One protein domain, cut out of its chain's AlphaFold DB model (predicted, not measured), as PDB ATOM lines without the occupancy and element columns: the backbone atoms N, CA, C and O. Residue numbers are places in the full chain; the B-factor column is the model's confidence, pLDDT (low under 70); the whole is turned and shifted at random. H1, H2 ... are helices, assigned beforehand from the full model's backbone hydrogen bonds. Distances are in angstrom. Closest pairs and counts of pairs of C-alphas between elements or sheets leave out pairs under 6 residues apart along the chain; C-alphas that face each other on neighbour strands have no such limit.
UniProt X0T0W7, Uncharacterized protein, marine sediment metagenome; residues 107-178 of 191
ATOM      1  N   LYS A 107     -40.863  -8.713  -7.138       84.88
ATOM      2  CA  LYS A 107     -39.978  -8.381  -8.271       84.88
ATOM      3  C   LYS A 107     -39.414  -9.616  -8.984       84.88
ATOM      4  O   LYS A 107     -39.247  -9.602 -10.200       84.88
ATOM      5  N   ARG A 108     -39.092 -10.679  -8.238       87.19
ATOM      6  CA  ARG A 108     -38.592 -11.937  -8.814       87.19
ATOM      7  C   ARG A 108     -39.724 -12.754  -9.430       87.19
ATOM      8  O   ARG A 108     -39.488 -13.379 -10.456       87.19
ATOM      9  N   LYS A 109     -40.929 -12.723  -8.847       88.31
ATOM     10  CA  LYS A 109     -42.126 -13.330  -9.455       88.31
ATOM     11  C   LYS A 109     -42.448 -12.678 -10.799       88.31
ATOM     12  O   LYS A 109     -42.497 -13.382 -11.797       88.31
ATOM     13  N   ALA A 110     -42.491 -11.347 -10.847       89.88
ATOM     14  CA  ALA A 110     -42.704 -10.594 -12.082       89.88
ATOM     15  C   ALA A 110     -41.633 -10.897 -13.146       89.88
ATOM     16  O   ALA A 110     -41.935 -11.025 -14.328       89.88
ATOM     17  N   ALA A 111     -40.366 -11.065 -12.743       89.75
ATOM     18  CA  ALA A 111     -39.310 -11.479 -13.666       89.75
ATOM     19  C   ALA A 111     -39.516 -12.906 -14.207       89.75
ATOM     20  O   ALA A 111     -39.203 -13.162 -15.365       89.75
ATOM     21  N   LEU A 112     -40.028 -13.834 -13.392       89.75
ATOM     22  CA  LEU A 112     -40.366 -15.190 -13.834       89.75
ATOM     23  C   LEU A 112     -41.560 -15.196 -14.788       89.75
ATOM     24  O   LEU A 112     -41.515 -15.900 -15.790       89.75
ATOM     25  N   GLU A 113     -42.593 -14.408 -14.502       91.50
ATOM     26  CA  GLU A 113     -43.757 -14.233 -15.377       91.50
ATOM     27  C   GLU A 113     -43.337 -13.653 -16.729       91.50
ATOM     28  O   GLU A 113     -43.588 -14.269 -17.758       91.50
ATOM     29  N   ALA A 114     -42.539 -12.582 -16.734       92.06
ATOM     30  CA  ALA A 114     -42.030 -11.989 -17.970       92.06
ATOM     31  C   ALA A 114     -41.168 -12.952 -18.811       92.06
ATOM     32  O   ALA A 114     -41.119 -12.825 -20.033       92.06
ATOM     33  N   LEU A 115     -40.459 -13.901 -18.184       92.06
ATOM     34  CA  LEU A 115     -39.734 -14.951 -18.910       92.06
ATOM     35  C   LEU A 115     -40.681 -16.026 -19.455       92.06
ATOM     36  O   LEU A 115     -40.490 -16.473 -20.585       92.06
ATOM     37  N   ARG A 116     -41.712 -16.408 -18.693       92.12
ATOM     38  CA  ARG A 116     -42.744 -17.358 -19.138       92.12
ATOM     39  C   ARG A 116     -43.510 -16.834 -20.348       92.12
ATOM     40  O   ARG A 116     -43.676 -17.582 -21.302       92.12
ATOM     41  N   ASP A 117     -43.858 -15.550 -20.361       93.88
ATOM     42  CA  ASP A 117     -44.523 -14.898 -21.500       93.88
ATOM     43  C   ASP A 117     -43.668 -14.917 -22.780       93.88
ATOM     44  O   ASP A 117     -44.179 -14.801 -23.891       93.88
ATOM     45  N   MET A 118     -42.347 -15.078 -22.641       91.44
ATOM     46  CA  MET A 118     -41.396 -15.207 -23.752       91.44
ATOM     47  C   MET A 118     -41.059 -16.665 -24.101       91.44
ATOM     48  O   MET A 118     -40.122 -16.896 -24.877       91.44
ATOM     49  N   ASP A 119     -41.771 -17.630 -23.511       91.69
ATOM     50  CA  ASP A 119     -41.510 -19.069 -23.613       91.69
ATOM     51  C   ASP A 119     -40.064 -19.432 -23.210       91.69
ATOM     52  O   ASP A 119     -39.323 -20.156 -23.880       91.69
ATOM     53  N   VAL A 120     -39.602 -18.820 -22.115       90.50
ATOM     54  CA  VAL A 120     -38.272 -19.039 -21.543       90.50
ATOM     55  C   VAL A 120     -38.418 -19.691 -20.177       90.50
ATOM     56  O   VAL A 120     -38.775 -19.039 -19.198       90.50
ATOM     57  N   ASP A 121     -38.066 -20.972 -20.096       89.56
ATOM     58  CA  ASP A 121     -37.919 -21.674 -18.823       89.56
ATOM     59  C   ASP A 121     -36.484 -21.519 -18.280       89.56
ATOM     60  O   ASP A 121     -35.534 -22.039 -18.881       89.56
ATOM     61  N   PRO A 122     -36.295 -20.866 -17.114       88.06
ATOM     62  CA  PRO A 122     -34.993 -20.763 -16.466       88.06
ATOM     63  C   PRO A 122     -34.334 -22.111 -16.168       88.06
ATOM     64  O   PRO A 122     -33.103 -22.187 -16.157       88.06
ATOM     65  N   ASN A 123     -35.104 -23.176 -15.931       87.88
ATOM     66  CA  ASN A 123     -34.572 -24.500 -15.595       87.88
ATOM     67  C   ASN A 123     -34.142 -25.306 -16.828       87.88
ATOM     68  O   ASN A 123     -33.342 -26.238 -16.710       87.88
ATOM     69  N   SER A 124     -34.578 -24.904 -18.022       89.94
ATOM     70  CA  SER A 124     -34.257 -25.589 -19.272       89.94
ATOM     71  C   SER A 124     -32.764 -25.556 -19.608       89.94
ATOM     72  O   SER A 124     -32.064 -24.562 -19.402       89.94
ATOM     73  N   ARG A 125     -32.239 -26.632 -20.205       88.12
ATOM     74  CA  ARG A 125     -30.822 -26.723 -20.614       88.12
ATOM     75  C   ARG A 125     -30.412 -25.629 -21.606       88.12
ATOM     76  O   ARG A 125     -29.256 -25.214 -21.593       88.12
ATOM     77  N   VAL A 126     -31.345 -25.132 -22.420       91.69
ATOM     78  CA  VAL A 126     -31.075 -24.087 -23.424       91.69
ATOM     79  C   VAL A 126     -31.084 -22.668 -22.852       91.69
ATOM     80  O   VAL A 126     -30.700 -21.733 -23.550       91.69
ATOM     81  N   PHE A 127     -31.451 -22.482 -21.581       89.62
ATOM     82  CA  PHE A 127     -31.559 -21.158 -20.966       89.62
ATOM     83  C   PHE A 127     -30.283 -20.301 -21.088       89.62
ATOM     84  O   PHE A 127     -30.395 -19.153 -21.513       89.62
ATOM     85  N   PRO A 128     -29.050 -20.809 -20.856       90.31
ATOM     86  CA  PRO A 128     -27.842 -20.010 -21.084       90.31
ATOM     87  C   PRO A 128     -27.686 -19.532 -22.535       90.31
ATOM     88  O   PRO A 128     -27.172 -18.441 -22.783       90.31
ATOM     89  N   MET A 129     -28.140 -20.335 -23.504       90.00
ATOM     90  CA  MET A 129     -28.150 -19.955 -24.917       90.00
ATOM     91  C   MET A 129     -29.198 -18.870 -25.182       90.00
ATOM     92  O   MET A 129     -28.909 -17.915 -25.899       90.00
ATOM     93  N   GLN A 130     -30.380 -18.971 -24.571       89.31
ATOM     94  CA  GLN A 130     -31.426 -17.950 -24.665       89.31
ATOM     95  C   GLN A 130     -30.984 -16.623 -24.029       89.31
ATOM     96  O   GLN A 130     -31.187 -15.577 -24.638       89.31
ATOM     97  N   VAL A 131     -30.291 -16.651 -22.884       89.25
ATOM     98  CA  VAL A 131     -29.673 -15.464 -22.253       89.25
ATOM     99  C   VAL A 131     -28.600 -14.840 -23.151       89.25
ATOM    100  O   VAL A 131     -28.439 -13.624 -23.171       89.25
ATOM    101  N   CYS A 132     -27.865 -15.651 -23.914       89.94
ATOM    102  CA  CYS A 132     -26.872 -15.151 -24.864       89.94
ATOM    103  C   CYS A 132     -27.525 -14.502 -26.098       89.94
ATOM    104  O   CYS A 132     -27.132 -13.412 -26.505       89.94
ATOM    105  N   ARG A 133     -28.526 -15.168 -26.690       89.50
ATOM    106  CA  ARG A 133     -29.096 -14.804 -27.998       89.50
ATOM    107  C   ARG A 133     -30.233 -13.785 -27.928       89.50
ATOM    108  O   ARG A 133     -30.421 -13.027 -28.872       89.50
ATOM    109  N   ARG A 134     -31.016 -13.766 -26.847       92.06
ATOM    110  CA  ARG A 134     -32.188 -12.890 -26.707       92.06
ATOM    111  C   ARG A 134     -31.853 -11.721 -25.781       92.06
ATOM    112  O   ARG A 134     -31.803 -11.879 -24.563       92.06
ATOM    113  N   ARG A 135     -31.680 -10.522 -26.352       89.12
ATOM    114  CA  ARG A 135     -31.333  -9.297 -25.605       89.12
ATOM    115  C   ARG A 135     -32.295  -9.012 -24.444       89.12
ATOM    116  O   ARG A 135     -31.844  -8.787 -23.326       89.12
ATOM    117  N   ARG A 136     -33.604  -9.113 -24.683       90.69
ATOM    118  CA  ARG A 136     -34.637  -8.848 -23.666       90.69
ATOM    119  C   ARG A 136     -34.574  -9.821 -22.478       90.69
ATOM    120  O   ARG A 136     -34.706  -9.405 -21.332       90.69
ATOM    121  N   VAL A 137     -34.285 -11.100 -22.737       89.44
ATOM    122  CA  VAL A 137     -34.063 -12.119 -21.689       89.44
ATOM    123  C   VAL A 137     -32.821 -11.775 -20.875       89.44
ATOM    124  O   VAL A 137     -32.849 -11.823 -19.646       89.44
ATOM    125  N   ARG A 138     -31.734 -11.380 -21.551       89.50
ATOM    126  CA  ARG A 138     -30.498 -10.959 -20.888       89.50
ATOM    127  C   ARG A 138     -30.731  -9.772 -19.962       89.50
ATOM    128  O   ARG A 138     -30.207  -9.781 -18.854       89.50
ATOM    129  N   GLU A 139     -31.500  -8.777 -20.389       90.62
ATOM    130  CA  GLU A 139     -31.808  -7.581 -19.595       90.62
ATOM    131  C   GLU A 139     -32.580  -7.929 -18.313       90.62
ATOM    132  O   GLU A 139     -32.166  -7.517 -17.228       90.62
ATOM    133  N   ILE A 140     -33.626  -8.762 -18.405       90.31
ATOM    134  CA  ILE A 140     -34.395  -9.237 -17.238       90.31
ATOM    135  C   ILE A 140     -33.485  -9.988 -16.258       90.31
ATOM    136  O   ILE A 140     -33.446  -9.679 -15.065       90.31
ATOM    137  N   VAL A 141     -32.714 -10.953 -16.769       89.81
ATOM    138  CA  VAL A 141     -31.808 -11.781 -15.964       89.81
ATOM    139  C   VAL A 141     -30.735 -10.929 -15.289       89.81
ATOM    140  O   VAL A 141     -30.499 -11.062 -14.089       89.81
ATOM    141  N   SER A 142     -30.122 -10.012 -16.040       88.88
ATOM    142  CA  SER A 142     -29.054  -9.143 -15.539       88.88
ATOM    143  C   SER A 142     -29.573  -8.205 -14.457       88.88
ATOM    144  O   SER A 142     -28.888  -8.018 -13.457       88.88
ATOM    145  N   ARG A 143     -30.794  -7.675 -14.601       88.56
ATOM    146  CA  ARG A 143     -31.422  -6.811 -13.594       88.56
ATOM    147  C   ARG A 143     -31.674  -7.541 -12.277       88.56
ATOM    148  O   ARG A 143     -31.332  -7.023 -11.222       88.56
ATOM    149  N   VAL A 144     -32.203  -8.766 -12.321       88.25
ATOM    150  CA  VAL A 144     -32.431  -9.563 -11.100       88.25
ATOM    151  C   VAL A 144     -31.114  -9.918 -10.407       88.25
ATOM    152  O   VAL A 144     -31.016  -9.842  -9.181       88.25
ATOM    153  N   VAL A 145     -30.094 -10.302 -11.180       87.25
ATOM    154  CA  VAL A 145     -28.765 -10.624 -10.641       87.25
ATOM    155  C   VAL A 145     -28.082  -9.371 -10.084       87.25
ATOM    156  O   VAL A 145     -27.450  -9.440  -9.030       87.25
ATOM    157  N   TYR A 146     -28.256  -8.223 -10.737       86.06
ATOM    158  CA  TYR A 146     -27.782  -6.925 -10.265       86.06
ATOM    159  C   TYR A 146     -28.412  -6.533  -8.932       86.06
ATOM    160  O   TYR A 146     -27.681  -6.306  -7.972       86.06
ATOM    161  N   ASP A 147     -29.745  -6.536  -8.848       84.06
ATOM    162  CA  ASP A 147     -30.480  -6.211  -7.621       84.06
ATOM    163  C   ASP A 147     -30.033  -7.115  -6.460       84.06
ATOM    164  O   ASP A 147     -29.884  -6.672  -5.320       84.06
ATOM    165  N   TRP A 148     -29.769  -8.394  -6.749       83.69
ATOM    166  CA  TRP A 148     -29.242  -9.330  -5.761       83.69
ATOM    167  C   TRP A 148     -27.810  -8.997  -5.326       83.69
ATOM    168  O   TRP A 148     -27.539  -8.983  -4.122       83.69
ATOM    169  N   TYR A 149     -26.897  -8.710  -6.258       82.31
ATOM    170  CA  TYR A 149     -25.533  -8.315  -5.906       82.31
ATOM    171  C   TYR A 149     -25.516  -7.008  -5.124       82.31
ATOM    172  O   TYR A 149     -24.848  -6.967  -4.098       82.31
ATOM    173  N   ALA A 150     -26.274  -5.995  -5.543       80.31
ATOM    174  CA  ALA A 150     -26.387  -4.719  -4.842       80.31
ATOM    175  C   ALA A 150     -26.887  -4.896  -3.397       80.31
ATOM    176  O   ALA A 150     -26.397  -4.236  -2.485       80.31
ATOM    177  N   ALA A 151     -27.810  -5.836  -3.167       73.75
ATOM    178  CA  ALA A 151     -28.337  -6.130  -1.837       73.75
ATOM    179  C   ALA A 151     -27.412  -6.997  -0.959       73.75
ATOM    180  O   ALA A 151     -27.582  -7.024   0.259       73.75
ATOM    181  N   THR A 152     -26.473  -7.751  -1.543       69.81
ATOM    182  CA  THR A 152     -25.672  -8.755  -0.810       69.81
ATOM    183  C   THR A 152     -24.173  -8.468  -0.766       69.81
ATOM    184  O   THR A 152     -23.482  -9.002   0.102       69.81
ATOM    185  N   THR A 153     -23.655  -7.640  -1.673       63.91
ATOM    186  CA  THR A 153     -22.226  -7.351  -1.845       63.91
ATOM    187  C   THR A 153     -22.007  -5.924  -2.364       63.91
ATOM    188  O   THR A 153     -22.805  -5.410  -3.139       63.91
ATOM    189  N   GLY A 154     -20.893  -5.281  -2.009       58.12
ATOM    190  CA  GLY A 154     -20.503  -4.017  -2.649       58.12
ATOM    191  C   GLY A 154     -20.086  -4.210  -4.120       58.12
ATOM    192  O   GLY A 154     -19.414  -5.193  -4.448       58.12
ATOM    193  N   GLY A 155     -20.449  -3.264  -4.999       61.19
ATOM    194  CA  GLY A 155     -19.960  -3.187  -6.391       61.19
ATOM    195  C   GLY A 155     -20.764  -3.964  -7.447       61.19
ATOM    196  O   GLY A 155     -20.169  -4.581  -8.333       61.19
ATOM    197  N   GLY A 156     -22.100  -3.959  -7.360       60.12
ATOM    198  CA  GLY A 156     -22.991  -4.760  -8.213       60.12
ATOM    199  C   GLY A 156     -22.851  -4.544  -9.729       60.12
ATOM    200  O   GLY A 156     -22.856  -5.525 -10.472       60.12
ATOM    201  N   GLU A 157     -22.662  -3.306 -10.204       58.06
ATOM    202  CA  GLU A 157     -22.644  -2.995 -11.651       58.06
ATOM    203  C   GLU A 157     -21.426  -3.598 -12.351       58.06
ATOM    204  O   GLU A 157     -21.555  -4.339 -13.328       58.06
ATOM    205  N   CYS A 158     -20.234  -3.358 -11.796       58.66
ATOM    206  CA  CYS A 158     -18.982  -3.849 -12.366       58.66
ATOM    207  C   CYS A 158     -18.909  -5.379 -12.391       58.66
ATOM    208  O   CYS A 158     -18.228  -5.943 -13.246       58.66
ATOM    209  N   ARG A 159     -19.588  -6.066 -11.462       61.78
ATOM    210  CA  ARG A 159     -19.597  -7.532 -11.431       61.78
ATOM    211  C   ARG A 159     -20.501  -8.103 -12.505       61.78
ATOM    212  O   ARG A 159     -20.027  -8.942 -13.257       61.78
ATOM    213  N   VAL A 160     -21.747  -7.639 -12.611       69.31
ATOM    214  CA  VAL A 160     -22.716  -8.151 -13.597       69.31
ATOM    215  C   VAL A 160     -22.230  -7.925 -15.027       69.31
ATOM    216  O   VAL A 160     -22.295  -8.845 -15.840       69.31
ATOM    217  N   ALA A 161     -21.657  -6.753 -15.313       66.00
ATOM    218  CA  ALA A 161     -21.128  -6.423 -16.637       66.00
ATOM    219  C   ALA A 161     -19.989  -7.357 -17.096       66.00
ATOM    220  O   ALA A 161     -19.820  -7.580 -18.292       66.00
ATOM    221  N   ARG A 162     -19.229  -7.932 -16.155       73.62
ATOM    222  CA  ARG A 162     -18.096  -8.832 -16.432       73.62
ATOM    223  C   ARG A 162     -18.491 -10.310 -16.530       73.62
ATOM    224  O   ARG A 162     -17.633 -11.141 -16.818       73.62
ATOM    225  N   GLN A 163     -19.750 -10.670 -16.268       77.25
ATOM    226  CA  GLN A 163     -20.163 -12.075 -16.266       77.25
ATOM    227  C   GLN A 163     -20.488 -12.589 -17.667       77.25
ATOM    228  O   GLN A 163     -21.172 -11.940 -18.460       77.25
ATOM    229  N   SER A 164     -20.052 -13.819 -17.942       84.50
ATOM    230  CA  SER A 164     -20.479 -14.540 -19.137       84.50
ATOM    231  C   SER A 164     -21.987 -14.849 -19.075       84.50
ATOM    232  O   SER A 164     -22.536 -15.024 -17.982       84.50
ATOM    233  N   PRO A 165     -22.674 -15.003 -20.224       82.38
ATOM    234  CA  PRO A 165     -24.090 -15.387 -20.255       82.38
ATOM    235  C   PRO A 165     -24.394 -16.681 -19.484       82.38
ATOM    236  O   PRO A 165     -25.460 -16.819 -18.889       82.38
ATOM    237  N   ARG A 166     -23.435 -17.619 -19.449       86.44
ATOM    238  CA  ARG A 166     -23.542 -18.861 -18.670       86.44
ATOM    239  C   ARG A 166     -23.539 -18.599 -17.167       86.44
ATOM    240  O   ARG A 166     -24.382 -19.152 -16.466       86.44
ATOM    241  N   LEU A 167     -22.627 -17.753 -16.689       86.12
ATOM    242  CA  LEU A 167     -22.545 -17.412 -15.272       86.12
ATOM    243  C   LEU A 167     -23.784 -16.630 -14.821       86.12
ATOM    244  O   LEU A 167     -24.377 -16.988 -13.812       86.12
ATOM    245  N   LEU A 168     -24.248 -15.663 -15.623       86.38
ATOM    246  CA  LEU A 168     -25.494 -14.931 -15.356       86.38
ATOM    247  C   LEU A 168     -26.690 -15.874 -15.222       86.38
ATOM    248  O   LEU A 168     -27.451 -15.775 -14.262       86.38
ATOM    249  N   ALA A 169     -26.833 -16.819 -16.155       88.19
ATOM    250  CA  ALA A 169     -27.898 -17.813 -16.115       88.19
ATOM    251  C   ALA A 169     -27.818 -18.698 -14.857       88.19
ATOM    252  O   ALA A 169     -28.836 -18.964 -14.217       88.19
ATOM    253  N   GLN A 170     -26.615 -19.133 -14.475       88.25
ATOM    254  CA  GLN A 170     -26.399 -19.949 -13.280       88.25
ATOM    255  C   GLN A 170     -26.705 -19.176 -11.989       88.25
ATOM    256  O   GLN A 170     -27.401 -19.693 -11.114       88.25
ATOM    257  N   THR A 171     -26.228 -17.936 -11.872       87.50
ATOM    258  CA  THR A 171     -26.513 -17.073 -10.721       87.50
ATOM    259  C   THR A 171     -28.002 -16.776 -10.628       87.50
ATOM    260  O   THR A 171     -28.580 -16.910  -9.551       87.50
ATOM    261  N   PHE A 172     -28.649 -16.459 -11.751       89.56
ATOM    262  CA  PHE A 172     -30.089 -16.231 -11.803       89.56
ATOM    263  C   PHE A 172     -30.873 -17.421 -11.257       89.56
ATOM    264  O   PHE A 172     -31.663 -17.226 -10.338       89.56
ATOM    265  N   ARG A 173     -30.586 -18.648 -11.724       89.12
ATOM    266  CA  ARG A 173     -31.196 -19.889 -11.204       89.12
ATOM    267  C   ARG A 173     -31.076 -20.007  -9.689       89.12
ATOM    268  O   ARG A 173     -32.065 -20.262  -9.009       89.12
ATOM    269  N   GLY A 174     -29.877 -19.779  -9.156       84.50
ATOM    270  CA  GLY A 174     -29.643 -19.827  -7.713       84.50
ATOM    271  C   GLY A 174     -30.468 -18.793  -6.942       84.50
ATOM    272  O   GLY A 174     -30.959 -19.078  -5.853       84.50
ATOM    273  N   VAL A 175     -30.660 -17.604  -7.513       84.56
ATOM    274  CA  VAL A 175     -31.416 -16.511  -6.890       84.56
ATOM    275  C   VAL A 175     -32.929 -16.748  -6.960       84.56
ATOM    276  O   VAL A 175     -33.617 -16.508  -5.966       84.56
ATOM    277  N   ILE A 176     -33.466 -17.214  -8.092       82.94
ATOM    278  CA  ILE A 176     -34.918 -17.415  -8.259       82.94
ATOM    279  C   ILE A 176     -35.449 -18.609  -7.464       82.94
ATOM    280  O   ILE A 176     -36.549 -18.534  -6.926       82.94
ATOM    281  N   CYS A 177     -34.663 -19.681  -7.343       74.25
ATOM    282  CA  CYS A 177     -35.080 -20.904  -6.656       74.25
ATOM    283  C   CYS A 177     -34.848 -20.841  -5.141       74.25
ATOM    284  O   CYS A 177     -35.249 -21.744  -4.414       74.25
ATOM    285  N   SER A 178     -34.189 -19.792  -4.643       80.50
ATOM    286  CA  SER A 178     -33.877 -19.674  -3.221       80.50
ATOM    287  C   SER A 178     -35.118 -19.293  -2.416       80.50
ATOM    288  O   SER A 178     -35.533 -18.133  -2.404       80.50
TER     289      SER A 178
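Overview. This is residues 107 to 178 of the 191 residues of an uncharacterized protein of marine sediment metagenome (UniProt X0T0W7). The long helix H3 is the core of a small helical body, with H1 and the short H4 side by side with it on its two sides in a row H1, H3, H4. H5 crosses one face of H3, and the short H2 makes a corner with the first part of H3 and packs on the first half of H5. The printed part has 72 residues with five named helices, H1 to H5 in order along the chain, and no named strand: the class is all helix. The whole is compact, with a radius of gyration of the C-alphas of 11.2 A and spans of 33 by 23 by 18 A.

Arrangement. H3, residues 135 to 152, is the hub, touching four helices. H1, residues 107 to 116, touches residues 137 to 144 of H3 at a shallow tilt of 21 degrees, opposite ways; the closest C-alphas, of Ala 111 and Ile 140, are 6.5 A apart. H4, residues 156 to 161, forms a helical hairpin with H3 at a shallow tilt of 31 degrees, the closest C-alphas, of Ala 150 and Gly 156, being 4.8 A apart. H5, residues 165 to 176, touches H3 at a steep tilt of 58 degrees, the same way; C-alphas 145 and 172 are closest, at 5.9 A. H2, residues 127 to 133, touches H3 only at the corner, and touches residues 165 to 170 of H5, closest at C-alphas 128 and 166, 5.1 A. H1 and H4 are apart. In each of the five helices every O i to N i+4 pair is within hydrogen-bond range.

Along the chain. H3 runs 25.4 A from C-alpha 135 at (-31.333, -9.297, -25.605) to C-alpha 152 at (-25.672, -8.755, -0.810). H5 measures 16.3 A and ends at C-alpha 176, (-34.918, -17.415, -8.259). H1 measures 14.4 A, H2 9.8 A and H4 8.8 A.

Size, cuts and confidence. The two C-alphas farthest apart, of Asp 119 and Gly 154, are 33.3 A apart. The printed part has no cut and no long link. The model's pLDDT is under 70 at residues 152 to 161.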